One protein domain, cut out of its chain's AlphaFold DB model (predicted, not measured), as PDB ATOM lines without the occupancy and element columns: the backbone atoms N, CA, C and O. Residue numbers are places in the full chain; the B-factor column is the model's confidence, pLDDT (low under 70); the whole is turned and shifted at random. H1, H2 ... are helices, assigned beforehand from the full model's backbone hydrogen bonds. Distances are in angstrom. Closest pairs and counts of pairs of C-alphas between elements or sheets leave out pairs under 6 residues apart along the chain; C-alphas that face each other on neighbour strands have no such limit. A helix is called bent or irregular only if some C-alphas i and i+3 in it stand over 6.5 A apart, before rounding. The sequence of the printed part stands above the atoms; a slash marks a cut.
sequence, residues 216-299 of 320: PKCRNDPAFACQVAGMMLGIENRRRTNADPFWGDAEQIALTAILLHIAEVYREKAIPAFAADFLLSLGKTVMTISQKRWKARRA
ATOM      1  N   PRO A 216     382.061 -11.638 550.911       94.38
ATOM      2  CA  PRO A 216     383.506 -11.655 551.133       94.38
ATOM      3  C   PRO A 216     383.879 -11.657 552.623       94.38
ATOM      4  O   PRO A 216     384.866 -12.278 553.003       94.38
ATOM      5  N   LYS A 217     383.058 -11.035 553.486       93.69
ATOM      6  CA  LYS A 217     383.280 -11.008 554.942       93.69
ATOM      7  C   LYS A 217     383.015 -12.348 555.627       93.69
ATOM      8  O   LYS A 217     383.462 -12.536 556.747       93.69
ATOM      9  N   CYS A 218     382.311 -13.271 554.974       93.81
ATOM     10  CA  CYS A 218     382.153 -14.635 555.478       93.81
ATOM     11  C   CYS A 218     383.465 -15.426 555.409       93.81
ATOM     12  O   CYS A 218     383.604 -16.447 556.080       93.81
ATOM     13  N   ARG A 219     384.433 -14.992 554.590       92.94
ATOM     14  CA  ARG A 219     385.710 -15.686 554.445       92.94
ATOM     15  C   ARG A 219     386.460 -15.688 555.774       92.94
ATOM     16  O   ARG A 219     386.680 -14.636 556.360       92.94
ATOM     17  N   ASN A 220     386.883 -16.871 556.215       91.31
ATOM     18  CA  ASN A 220     387.535 -17.088 557.509       91.31
ATOM     19  C   ASN A 220     386.688 -16.694 558.738       91.31
ATOM     20  O   ASN A 220     387.223 -16.673 559.843       91.31
ATOM     21  N   ASP A 221     385.381 -16.445 558.577       95.31
ATOM     22  CA  ASP A 221     384.457 -16.188 559.686       95.31
ATOM     23  C   ASP A 221     383.194 -17.071 559.575       95.31
ATOM     24  O   ASP A 221     382.127 -16.633 559.119       95.31
ATOM     25  N   PRO A 222     383.293 -18.349 559.994       93.69
ATOM     26  CA  PRO A 222     382.156 -19.266 560.019       93.69
ATOM     27  C   PRO A 222     381.017 -18.796 560.929       93.69
ATOM     28  O   PRO A 222     379.854 -19.088 560.649       93.69
ATOM     29  N   ALA A 223     381.331 -18.065 562.003       94.88
ATOM     30  CA  ALA A 223     380.330 -17.567 562.939       94.88
ATOM     31  C   ALA A 223     379.468 -16.481 562.282       94.88
ATOM     32  O   ALA A 223     378.239 -16.552 562.349       94.88
ATOM     33  N   PHE A 224     380.091 -15.532 561.578       94.94
ATOM     34  CA  PHE A 224     379.384 -14.519 560.799       94.94
ATOM     35  C   PHE A 224     378.557 -15.142 559.670       94.94
ATOM     36  O   PHE A 224     377.378 -14.814 559.521       94.94
ATOM     37  N   ALA A 225     379.125 -16.096 558.923       94.44
ATOM     38  CA  ALA A 225     378.399 -16.811 557.873       94.44
ATOM     39  C   ALA A 225     377.142 -17.516 558.419       94.44
ATOM     40  O   ALA A 225     376.065 -17.412 557.830       94.44
ATOM     41  N   CYS A 226     377.262 -18.169 559.580       93.56
ATOM     42  CA  CYS A 226     376.155 -18.841 560.256       93.56
ATOM     43  C   CYS A 226     375.075 -17.863 560.737       93.56
ATOM     44  O   CYS A 226     373.881 -18.125 560.568       93.56
ATOM     45  N   GLN A 227     375.469 -16.710 561.289       92.44
ATOM     46  CA  GLN A 227     374.533 -15.659 561.703       92.44
ATOM     47  C   GLN A 227     373.756 -15.096 560.510       92.44
ATOM     48  O   GLN A 227     372.535 -14.956 560.585       92.44
ATOM     49  N   VAL A 228     374.437 -14.812 559.395       92.38
ATOM     50  CA  VAL A 228     373.780 -14.312 558.182       92.38
ATOM     51  C   VAL A 228     372.829 -15.354 557.597       92.38
ATOM     52  O   VAL A 228     371.685 -15.017 557.294       92.38
ATOM     53  N   ALA A 229     373.247 -16.620 557.513       91.12
ATOM     54  CA  ALA A 229     372.378 -17.713 557.079       91.12
ATOM     55  C   ALA A 229     371.128 -17.840 557.970       91.12
ATOM     56  O   ALA A 229     370.008 -17.957 557.468       91.12
ATOM     57  N   GLY A 230     371.297 -17.739 559.293       89.31
ATOM     58  CA  GLY A 230     370.191 -17.748 560.250       89.31
ATOM     59  C   GLY A 230     369.217 -16.580 560.066       89.31
ATOM     60  O   GLY A 230     368.003 -16.789 560.109       89.31
ATOM     61  N   MET A 231     369.728 -15.367 559.814       88.50
ATOM     62  CA  MET A 231     368.900 -14.190 559.516       88.50
ATOM     63  C   MET A 231     368.109 -14.354 558.211       88.50
ATOM     64  O   MET A 231     366.934 -14.000 558.174       88.50
ATOM     65  N   MET A 232     368.719 -14.920 557.164       86.56
ATOM     66  CA  MET A 232     368.070 -15.131 555.861       86.56
ATOM     67  C   MET A 232     366.925 -16.142 555.910       86.56
ATOM     68  O   MET A 232     365.887 -15.921 555.294       86.56
ATOM     69  N   LEU A 233     367.102 -17.240 556.648       84.75
ATOM     70  CA  LEU A 233     366.103 -18.309 556.749       84.75
ATOM     71  C   LEU A 233     364.979 -17.997 557.752       84.75
ATOM     72  O   LEU A 233     364.001 -18.732 557.826       84.75
ATOM     73  N   GLY A 234     365.101 -16.917 558.530       70.12
ATOM     74  CA  GLY A 234     364.078 -16.492 559.484       70.12
ATOM     75  C   GLY A 234     363.915 -17.469 560.651       70.12
ATOM     76  O   GLY A 234     363.004 -18.296 560.673       70.12
ATOM     77  N   ILE A 235     364.768 -17.344 561.677       58.44
ATOM     78  CA  ILE A 235     364.664 -18.101 562.946       58.44
ATOM     79  C   ILE A 235     363.245 -18.011 563.565       58.44
ATOM     80  O   ILE A 235     362.782 -18.962 564.192       58.44
ATOM     81  N   GLU A 236     362.513 -16.915 563.336       53.97
ATOM     82  CA  GLU A 236     361.181 -16.665 563.909       53.97
ATOM     83  C   GLU A 236     360.081 -17.623 563.404       53.97
ATOM     84  O   GLU A 236     359.201 -18.010 564.174       53.97
ATOM     85  N   ASN A 237     360.135 -18.059 562.137       51.72
ATOM     86  CA  ASN A 237     359.143 -18.994 561.587       51.72
ATOM     87  C   ASN A 237     359.348 -20.427 562.102       51.72
ATOM     88  O   ASN A 237     358.390 -21.193 562.166       51.72
ATOM     89  N   ARG A 238     360.570 -20.772 562.534       52.53
ATOM     90  CA  ARG A 238     360.927 -22.115 563.020       52.53
ATOM     91  C   ARG A 238     360.346 -22.441 564.400       52.53
ATOM     92  O   ARG A 238     360.079 -23.600 564.684       52.53
ATOM     93  N   ARG A 239     360.090 -21.437 565.252       51.94
ATOM     94  CA  ARG A 239     359.528 -21.643 566.608       51.94
ATOM     95  C   ARG A 239     358.012 -21.858 566.646       51.94
ATOM     96  O   ARG A 239     357.494 -22.259 567.683       51.94
ATOM     97  N   ARG A 240     357.284 -21.547 565.567       52.66
ATOM     98  CA  ARG A 240     355.806 -21.594 565.542       52.66
ATOM     99  C   ARG A 240     355.225 -22.919 565.062       52.66
ATOM    100  O   ARG A 240     354.031 -23.144 565.229       52.66
ATOM    101  N   THR A 241     356.038 -23.784 564.477       55.34
ATOM    102  CA  THR A 241     355.592 -25.072 563.948       55.34
ATOM    103  C   THR A 241     356.141 -26.198 564.811       55.34
ATOM    104  O   THR A 241     357.341 -26.228 565.056       55.34
ATOM    105  N   ASN A 242     355.305 -27.176 565.179       54.84
ATOM    106  CA  ASN A 242     355.718 -28.495 565.703       54.84
ATOM    107  C   ASN A 242     356.498 -29.331 564.652       54.84
ATOM    108  O   ASN A 242     356.427 -30.557 564.647       54.84
ATOM    109  N   ALA A 243     357.161 -28.674 563.700       60.97
ATOM    110  CA  ALA A 243     357.967 -29.312 562.677       60.97
ATOM    111  C   ALA A 243     359.302 -29.750 563.289       60.97
ATOM    112  O   ALA A 243     359.822 -29.096 564.193       60.97
ATOM    113  N   ASP A 244     359.838 -30.860 562.787       65.94
ATOM    114  CA  ASP A 244     361.115 -31.417 563.220       65.94
ATOM    115  C   ASP A 244     362.235 -30.357 563.100       65.94
ATOM    116  O   ASP A 244     362.462 -29.843 561.995       65.94
ATOM    117  N   PRO A 245     362.933 -30.010 564.202       72.12
ATOM    118  CA  PRO A 245     364.008 -29.016 564.190       72.12
ATOM    119  C   PRO A 245     365.149 -29.382 563.232       72.12
ATOM    120  O   PRO A 245     365.844 -28.484 562.752       72.12
ATOM    121  N   PHE A 246     365.298 -30.669 562.891       80.75
ATOM    122  CA  PHE A 246     366.329 -31.167 561.986       80.75
ATOM    123  C   PHE A 246     366.402 -30.390 560.667       80.75
ATOM    124  O   PHE A 246     367.491 -30.003 560.246       80.75
ATOM    125  N   TRP A 247     365.263 -30.131 560.014       79.81
ATOM    126  CA  TRP A 247     365.258 -29.474 558.702       79.81
ATOM    127  C   TRP A 247     365.718 -28.021 558.786       79.81
ATOM    128  O   TRP A 247     366.508 -27.581 557.956       79.81
ATOM    129  N   GLY A 248     365.296 -27.304 559.828       79.12
ATOM    130  CA  GLY A 248     365.710 -25.921 560.037       79.12
ATOM    131  C   GLY A 248     367.209 -25.791 560.305       79.12
ATOM    132  O   GLY A 248     367.850 -24.868 559.800       79.12
ATOM    133  N   ASP A 249     367.775 -26.713 561.081       84.00
ATOM    134  CA  ASP A 249     369.207 -26.721 561.383       84.00
ATOM    135  C   ASP A 249     370.031 -27.162 560.165       84.00
ATOM    136  O   ASP A 249     371.042 -26.533 559.838       84.00
ATOM    137  N   ALA A 250     369.568 -28.180 559.434       87.94
ATOM    138  CA  ALA A 250     370.207 -28.650 558.209       87.94
ATOM    139  C   ALA A 250     370.240 -27.565 557.120       87.94
ATOM    140  O   ALA A 250     371.280 -27.367 556.489       87.94
ATOM    141  N   GLU A 251     369.146 -26.825 556.922       87.44
ATOM    142  CA  GLU A 251     369.080 -25.705 555.974       87.44
ATOM    143  C   GLU A 251     370.063 -24.588 556.339       87.44
ATOM    144  O   GLU A 251     370.780 -24.078 555.474       87.44
ATOM    145  N   GLN A 252     370.148 -24.233 557.625       90.06
ATOM    146  CA  GLN A 252     371.070 -23.202 558.092       90.06
ATOM    147  C   GLN A 252     372.532 -23.621 557.921       90.06
ATOM    148  O   GLN A 252     373.343 -22.823 557.444       90.06
ATOM    149  N   ILE A 253     372.877 -24.865 558.262       91.94
ATOM    150  CA  ILE A 253     374.228 -25.404 558.069       91.94
ATOM    151  C   ILE A 253     374.572 -25.454 556.577       91.94
ATOM    152  O   ILE A 253     375.657 -25.024 556.184       91.94
ATOM    153  N   ALA A 254     373.644 -25.913 555.732       92.19
ATOM    154  CA  ALA A 254     373.846 -25.976 554.289       92.19
ATOM    155  C   ALA A 254     374.102 -24.584 553.692       92.19
ATOM    156  O   ALA A 254     375.080 -24.396 552.966       92.19
ATOM    157  N   LEU A 255     373.281 -23.586 554.039       92.50
ATOM    158  CA  LEU A 255     373.472 -22.214 553.568       92.50
ATOM    159  C   LEU A 255     374.788 -21.615 554.086       92.50
ATOM    160  O   LEU A 255     375.495 -20.949 553.331       92.50
ATOM    161  N   THR A 256     375.164 -21.902 555.333       94.44
ATOM    162  CA  THR A 256     376.456 -21.483 555.904       94.44
ATOM    163  C   THR A 256     377.629 -22.043 555.099       94.44
ATOM    164  O   THR A 256     378.532 -21.297 554.719       94.44
ATOM    165  N   ALA A 257     377.598 -23.341 554.782       94.69
ATOM    166  CA  ALA A 257     378.633 -23.996 553.989       94.69
ATOM    167  C   ALA A 257     378.729 -23.411 552.571       94.69
ATOM    168  O   ALA A 257     379.830 -23.180 552.075       94.69
ATOM    169  N   ILE A 258     377.588 -23.108 551.941       93.94
ATOM    170  CA  ILE A 258     377.540 -22.464 550.622       93.94
ATOM    171  C   ILE A 258     378.175 -21.070 550.668       93.94
ATOM    172  O   ILE A 258     379.010 -20.751 549.822       93.94
ATOM    173  N   LEU A 259     377.819 -20.249 551.661       94.88
ATOM    174  CA  LEU A 259     378.380 -18.905 551.819       94.88
ATOM    175  C   LEU A 259     379.899 -18.948 552.029       94.88
ATOM    176  O   LEU A 259     380.617 -18.186 551.383       94.88
ATOM    177  N   LEU A 260     380.391 -19.858 552.876       95.56
ATOM    178  CA  LEU A 260     381.825 -20.054 553.106       95.56
ATOM    179  C   LEU A 260     382.553 -20.518 551.843       95.56
ATOM    180  O   LEU A 260     383.602 -19.977 551.502       95.56
ATOM    181  N   HIS A 261     381.981 -21.484 551.125       94.06
ATOM    182  CA  HIS A 261     382.567 -22.004 549.894       94.06
ATOM    183  C   HIS A 261     382.698 -20.913 548.824       94.06
ATOM    184  O   HIS A 261     383.762 -20.738 548.237       94.06
ATOM    185  N   ILE A 262     381.637 -20.136 548.605       94.44
ATOM    186  CA  ILE A 262     381.632 -19.052 547.616       94.44
ATOM    187  C   ILE A 262     382.603 -17.944 548.019       94.44
ATOM    188  O   ILE A 262     383.325 -17.429 547.164       94.44
ATOM    189  N   ALA A 263     382.655 -17.600 549.307       95.00
ATOM    190  CA  ALA A 263     383.610 -16.629 549.825       95.00
ATOM    191  C   ALA A 263     385.066 -17.085 549.620       95.00
ATOM    192  O   ALA A 263     385.914 -16.260 549.283       95.00
ATOM    193  N   GLU A 264     385.366 -18.381 549.754       94.81
ATOM    194  CA  GLU A 264     386.725 -18.896 549.544       94.81
ATOM    195  C   GLU A 264     387.108 -18.974 548.059       94.81
ATOM    196  O   GLU A 264     388.199 -18.545 547.677       94.81
ATOM    197  N   VAL A 265     386.202 -19.463 547.206       93.94
ATOM    198  CA  VAL A 265     386.456 -19.631 545.765       93.94
ATOM    199  C   VAL A 265     386.564 -18.283 545.054       93.94
ATOM    200  O   VAL A 265     387.497 -18.059 544.285       93.94
ATOM    201  N   TYR A 266     385.621 -17.370 545.307       93.25
ATOM    202  CA  TYR A 266     385.521 -16.106 544.572       93.25
ATOM    203  C   TYR A 266     386.154 -14.913 545.302       93.25
ATOM    204  O   TYR A 266     386.343 -13.859 544.687       93.25
ATOM    205  N   ARG A 267     386.528 -15.067 546.581       92.81
ATOM    206  CA  ARG A 267     387.198 -14.039 547.399       92.81
ATOM    207  C   ARG A 267     386.454 -12.698 547.337       92.81
ATOM    208  O   ARG A 267     385.247 -12.653 547.542       92.81
ATOM    209  N   GLU A 268     387.142 -11.611 546.996       91.38
ATOM    210  CA  GLU A 268     386.564 -10.261 546.897       91.38
ATOM    211  C   GLU A 268     385.469 -10.125 545.828       91.38
ATOM    212  O   GLU A 268     384.646  -9.213 545.886       91.38
ATOM    213  N   LYS A 269     385.433 -11.032 544.845       92.50
ATOM    214  CA  LYS A 269     384.397 -11.045 543.803       92.50
ATOM    215  C   LYS A 269     383.147 -11.811 544.233       92.50
ATOM    216  O   LYS A 269     382.172 -11.814 543.488       92.50
ATOM    217  N   ALA A 270     383.168 -12.472 545.392       92.44
ATOM    218  CA  ALA A 270     382.029 -13.222 545.896       92.44
ATOM    219  C   ALA A 270     380.834 -12.286 546.104       92.44
ATOM    220  O   ALA A 270     380.936 -11.309 546.839       92.44
ATOM    221  N   ILE A 271     379.700 -12.588 545.475       92.25
ATOM    222  CA  ILE A 271     378.450 -11.830 545.613       92.25
ATOM    223  C   ILE A 271     377.299 -12.771 545.986       92.25
ATOM    224  O   ILE A 271     377.342 -13.946 545.618       92.25
ATOM    225  N   PRO A 272     376.236 -12.283 546.659       88.69
ATOM    226  CA  PRO A 272     375.099 -13.121 547.046       88.69
ATOM    227  C   PRO A 272     374.444 -13.852 545.866       88.69
ATOM    228  O   PRO A 272     373.974 -14.975 546.026       88.69
ATOM    229  N   ALA A 273     374.465 -13.257 544.668       87.81
ATOM    230  CA  ALA A 273     373.937 -13.876 543.452       87.81
ATOM    231  C   ALA A 273     374.613 -15.219 543.115       87.81
ATOM    232  O   ALA A 273     373.935 -16.142 542.678       87.81
ATOM    233  N   PHE A 274     375.910 -15.382 543.406       91.00
ATOM    234  CA  PHE A 274     376.601 -16.653 543.176       91.00
ATOM    235  C   PHE A 274     376.036 -17.785 544.035       91.00
ATOM    236  O   PHE A 274     376.057 -18.936 543.607       91.00
ATOM    237  N   ALA A 275     375.498 -17.483 545.223       86.75
ATOM    238  CA  ALA A 275     374.855 -18.490 546.064       86.75
ATOM    239  C   ALA A 275     373.544 -18.977 545.449       86.75
ATOM    240  O   ALA A 275     373.282 -20.180 545.436       86.75
ATOM    241  N   ALA A 276     372.763 -18.061 544.873       84.44
ATOM    242  CA  ALA A 276     371.554 -18.410 544.137       84.44
ATOM    243  C   ALA A 276     371.881 -19.252 542.892       84.44
ATOM    244  O   ALA A 276     371.291 -20.317 542.706       84.44
ATOM    245  N   ASP A 277     372.863 -18.837 542.089       86.94
ATOM    246  CA  ASP A 277     373.291 -19.582 540.898       86.94
ATOM    247  C   ASP A 277     373.816 -20.979 541.253       86.94
ATOM    248  O   ASP A 277     373.464 -21.969 540.604       86.94
ATOM    249  N   PHE A 278     374.608 -21.084 542.325       86.50
ATOM    250  CA  PHE A 278     375.114 -22.357 542.827       86.50
ATOM    251  C   PHE A 278     373.971 -23.304 543.212       86.50
ATOM    252  O   PHE A 278     373.932 -24.445 542.745       86.50
ATOM    253  N   LEU A 279     372.986 -22.824 543.975       83.94
ATOM    254  CA  LEU A 279     371.802 -23.600 544.353       83.94
ATOM    255  C   LEU A 279     370.969 -24.039 543.137       83.94
ATOM    256  O   LEU A 279     370.560 -25.200 543.050       83.94
ATOM    257  N   LEU A 280     370.761 -23.148 542.164       83.38
ATOM    258  CA  LEU A 280     370.052 -23.468 540.920       83.38
ATOM    259  C   LEU A 280     370.791 -24.537 540.102       83.38
ATOM    260  O   LEU A 280     370.161 -25.431 539.526       83.38
ATOM    261  N   SER A 281     372.124 -24.475 540.064       83.75
ATOM    262  CA  SER A 281     372.955 -25.464 539.370       83.75
ATOM    263  C   SER A 281     372.895 -26.848 540.036       83.75
ATOM    264  O   SER A 281     372.752 -27.869 539.349       83.75
ATOM    265  N   LEU A 282     372.901 -26.891 541.374       79.06
ATOM    266  CA  LEU A 282     372.740 -28.117 542.154       79.06
ATOM    267  C   LEU A 282     371.369 -28.752 541.911       79.06
ATOM    268  O   LEU A 282     371.291 -29.951 541.642       79.06
ATOM    269  N   GLY A 283     370.295 -27.957 541.919       76.31
ATOM    270  CA  GLY A 283     368.934 -28.446 541.679       76.31
ATOM    271  C   GLY A 283     368.773 -29.136 540.319       76.31
ATOM    272  O   GLY A 283     368.246 -30.249 540.242       76.31
ATOM    273  N   LYS A 284     369.299 -28.534 539.243       75.12
ATOM    274  CA  LYS A 284     369.288 -29.137 537.892       75.12
ATOM    275  C   LYS A 284     370.048 -30.464 537.849       75.12
ATOM    276  O   LYS A 284     369.586 -31.434 537.240       75.12
ATOM    277  N   THR A 285     371.193 -30.526 538.522       72.56
ATOM    278  CA  THR A 285     372.044 -31.721 538.581       72.56
ATOM    279  C   THR A 285     371.355 -32.857 539.340       72.56
ATOM    280  O   THR A 285     371.260 -33.975 538.829       72.56
ATOM    281  N   VAL A 286     370.783 -32.567 540.513       70.00
ATOM    282  CA  VAL A 286     370.049 -33.545 541.333       70.00
ATOM    283  C   VAL A 286     368.818 -34.078 540.597       70.00
ATOM    284  O   VAL A 286     368.605 -35.291 540.568       70.00
ATOM    285  N   MET A 287     368.047 -33.213 539.931       62.53
ATOM    286  CA  MET A 287     366.888 -33.627 539.128       62.53
ATOM    287  C   MET A 287     367.291 -34.552 537.974       62.53
ATOM    288  O   MET A 287     366.651 -35.581 537.747       62.53
ATOM    289  N   THR A 288     368.397 -34.241 537.296       69.88
ATOM    290  CA  THR A 288     368.931 -35.063 536.200       69.88
ATOM    291  C   THR A 288     369.393 -36.435 536.702       69.88
ATOM    292  O   THR A 288     369.086 -37.460 536.088       69.88
ATOM    293  N   ILE A 289     370.092 -36.482 537.841       71.50
ATOM    294  CA  ILE A 289     370.538 -37.733 538.471       71.50
ATOM    295  C   ILE A 289     369.338 -38.561 538.938       71.50
ATOM    296  O   ILE A 289     369.293 -39.764 538.682       71.50
ATOM    297  N   SER A 290     368.341 -37.936 539.567       64.94
ATOM    298  CA  SER A 290     367.122 -38.609 540.024       64.94
ATOM    299  C   SER A 290     366.336 -39.202 538.851       64.94
ATOM    300  O   SER A 290     365.975 -40.378 538.886       64.94
ATOM    301  N   GLN A 291     366.173 -38.461 537.749       64.50
ATOM    302  CA  GLN A 291     365.546 -38.973 536.526       64.50
ATOM    303  C   GLN A 291     366.330 -40.134 535.906       64.50
ATOM    304  O   GLN A 291     365.722 -41.137 535.525       64.50
ATOM    305  N   LYS A 292     367.665 -40.040 535.822       71.62
ATOM    306  CA  LYS A 292     368.515 -41.143 535.339       71.62
ATOM    307  C   LYS A 292     368.382 -42.377 536.234       71.62
ATOM    308  O   LYS A 292     368.185 -43.478 535.726       71.62
ATOM    309  N   ARG A 293     368.408 -42.200 537.556       68.69
ATOM    310  CA  ARG A 293     368.281 -43.280 538.545       68.69
ATOM    311  C   ARG A 293     366.885 -43.907 538.543       68.69
ATOM    312  O   ARG A 293     366.769 -45.123 538.661       68.69
ATOM    313  N   TRP A 294     365.834 -43.114 538.354       68.00
ATOM    314  CA  TRP A 294     364.461 -43.604 538.230       68.00
ATOM    315  C   TRP A 294     364.229 -44.359 536.913       68.00
ATOM    316  O   TRP A 294     363.619 -45.428 536.924       68.00
ATOM    317  N   LYS A 295     364.781 -43.875 535.790       71.94
ATOM    318  CA  LYS A 295     364.786 -44.609 534.509       71.94
ATOM    319  C   LYS A 295     365.557 -45.932 534.615       71.94
ATOM    320  O   LYS A 295     365.034 -46.958 534.193       71.94
ATOM    321  N   ALA A 296     366.734 -45.932 535.246       71.94
ATOM    322  CA  ALA A 296     367.519 -47.144 535.495       71.94
ATOM    323  C   ALA A 296     366.783 -48.145 536.405       71.94
ATOM    324  O   ALA A 296     366.761 -49.343 536.123       71.94
ATOM    325  N   ARG A 297     366.100 -47.664 537.457       65.12
ATOM    326  CA  ARG A 297     365.245 -48.508 538.304       65.12
ATOM    327  C   ARG A 297     364.083 -49.112 537.516       65.12
ATOM    328  O   ARG A 297     363.902 -50.324 537.592       65.12
ATOM    329  N   ARG A 298     363.350 -48.339 536.705       62.53
ATOM    330  CA  ARG A 298     362.276 -48.892 535.855       62.53
ATOM    331  C   ARG A 298     362.787 -49.952 534.877       62.53
ATOM    332  O   ARG A 298     362.202 -51.029 534.827       62.53
ATOM    333  N   ALA A 299     363.914 -49.709 534.208       62.50
ATOM    334  CA  ALA A 299     364.538 -50.691 533.317       62.50
ATOM    335  C   ALA A 299     364.918 -51.998 534.046       62.50
ATOM    336  O   ALA A 299     364.685 -53.084 533.529       62.50
TER     337      ALA A 299
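What this domain is: This is residues 216 to 299 of the 320 residues of the protein "Type IV secretory system conjugative DNA transfer family protein" of Acidobacteria bacterium (UniProt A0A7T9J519). A long helix, H4, sticks out as an arm with residues 280 to 299 from a small helical body, its first turns packing on a second long helix, H3, at a steep angle. In that body H1 packs across H3, and after H1 the short H2 and a loop lead into the start of H3, with residues 240 to 246 standing free. The printed part has 84 residues with four named helices, in the order H1, H2, H3, H4, and no named strand; the class is all helix. The whole is loose, with a radius of gyration of the C-alphas of 16.0 A, and its outline is flat, spanning 49 by 38 by 17 A.

How they stand to each other: H4, residues 272 to 299, and H3, residues 245 to 269, touch, with residues 274 to 275 of H4 and 258 to 262 of H3 alone. Their closest C-alphas, those of Ile 258 and Ala 275, are 6.6 A apart, and they run opposite ways at a steep tilt of 59 degrees. H3 is irregular: C-alphas 265 and 268 are 9.4 A apart, where a regular helix has about 5 A, and its line is a rough one. It has a kink of 56 degrees near residue 263. H1, residues 222 to 233, touches H3 at residues 252 to 260 of H3 alone. The closest C-alphas, those of Cys 226 and Thr 256, are 5.1 A apart, and the two run opposite ways at a steep tilt of 60 degrees. H2, residues 235 to 238, is close to H3 but not clearly touching it; the closest C-alphas, those of Arg 238 and Gly 248, are 6.8 A apart. H1 and H2 meet only through their link. H4 is apart from H1 and from H2. In H1 each O i to N i+4 pair is within hydrogen-bond range; in H3 it is 19 of 21 and in H4 23 of 24, while H2 is too short for such a pair.

Where its parts are: H4, 28 residues, is 41.4 A from first to last C-alpha and ends at C-alpha 299, at (364.538, -50.691, 533.317). H3, 25 residues, is 34.0 A long and begins at C-alpha 245, at (364.008, -29.016, 564.190). H1, 12 residues, measures 16.4 A and begins at C-alpha 222, at (382.156, -19.266, 560.019). H2, four residues, measures 5.5 A.

The domain as a whole: The two C-alphas farthest apart, those of Lys 217 and Ala 299, are 48.9 A apart. Without the stretches that stand free, the body has 57 residues and spans 35 by 22 by 14 A. The printed part has no cut. The links from H1 to H2 and from H3 to H4 are tight, and that from H2 to H3 is short. The mean pLDDT of the printed part is 81.4; 19 residues are under 70, namely 235 to 244, 287 to 288, 290 to 291, 293 to 294 and 297 to 299.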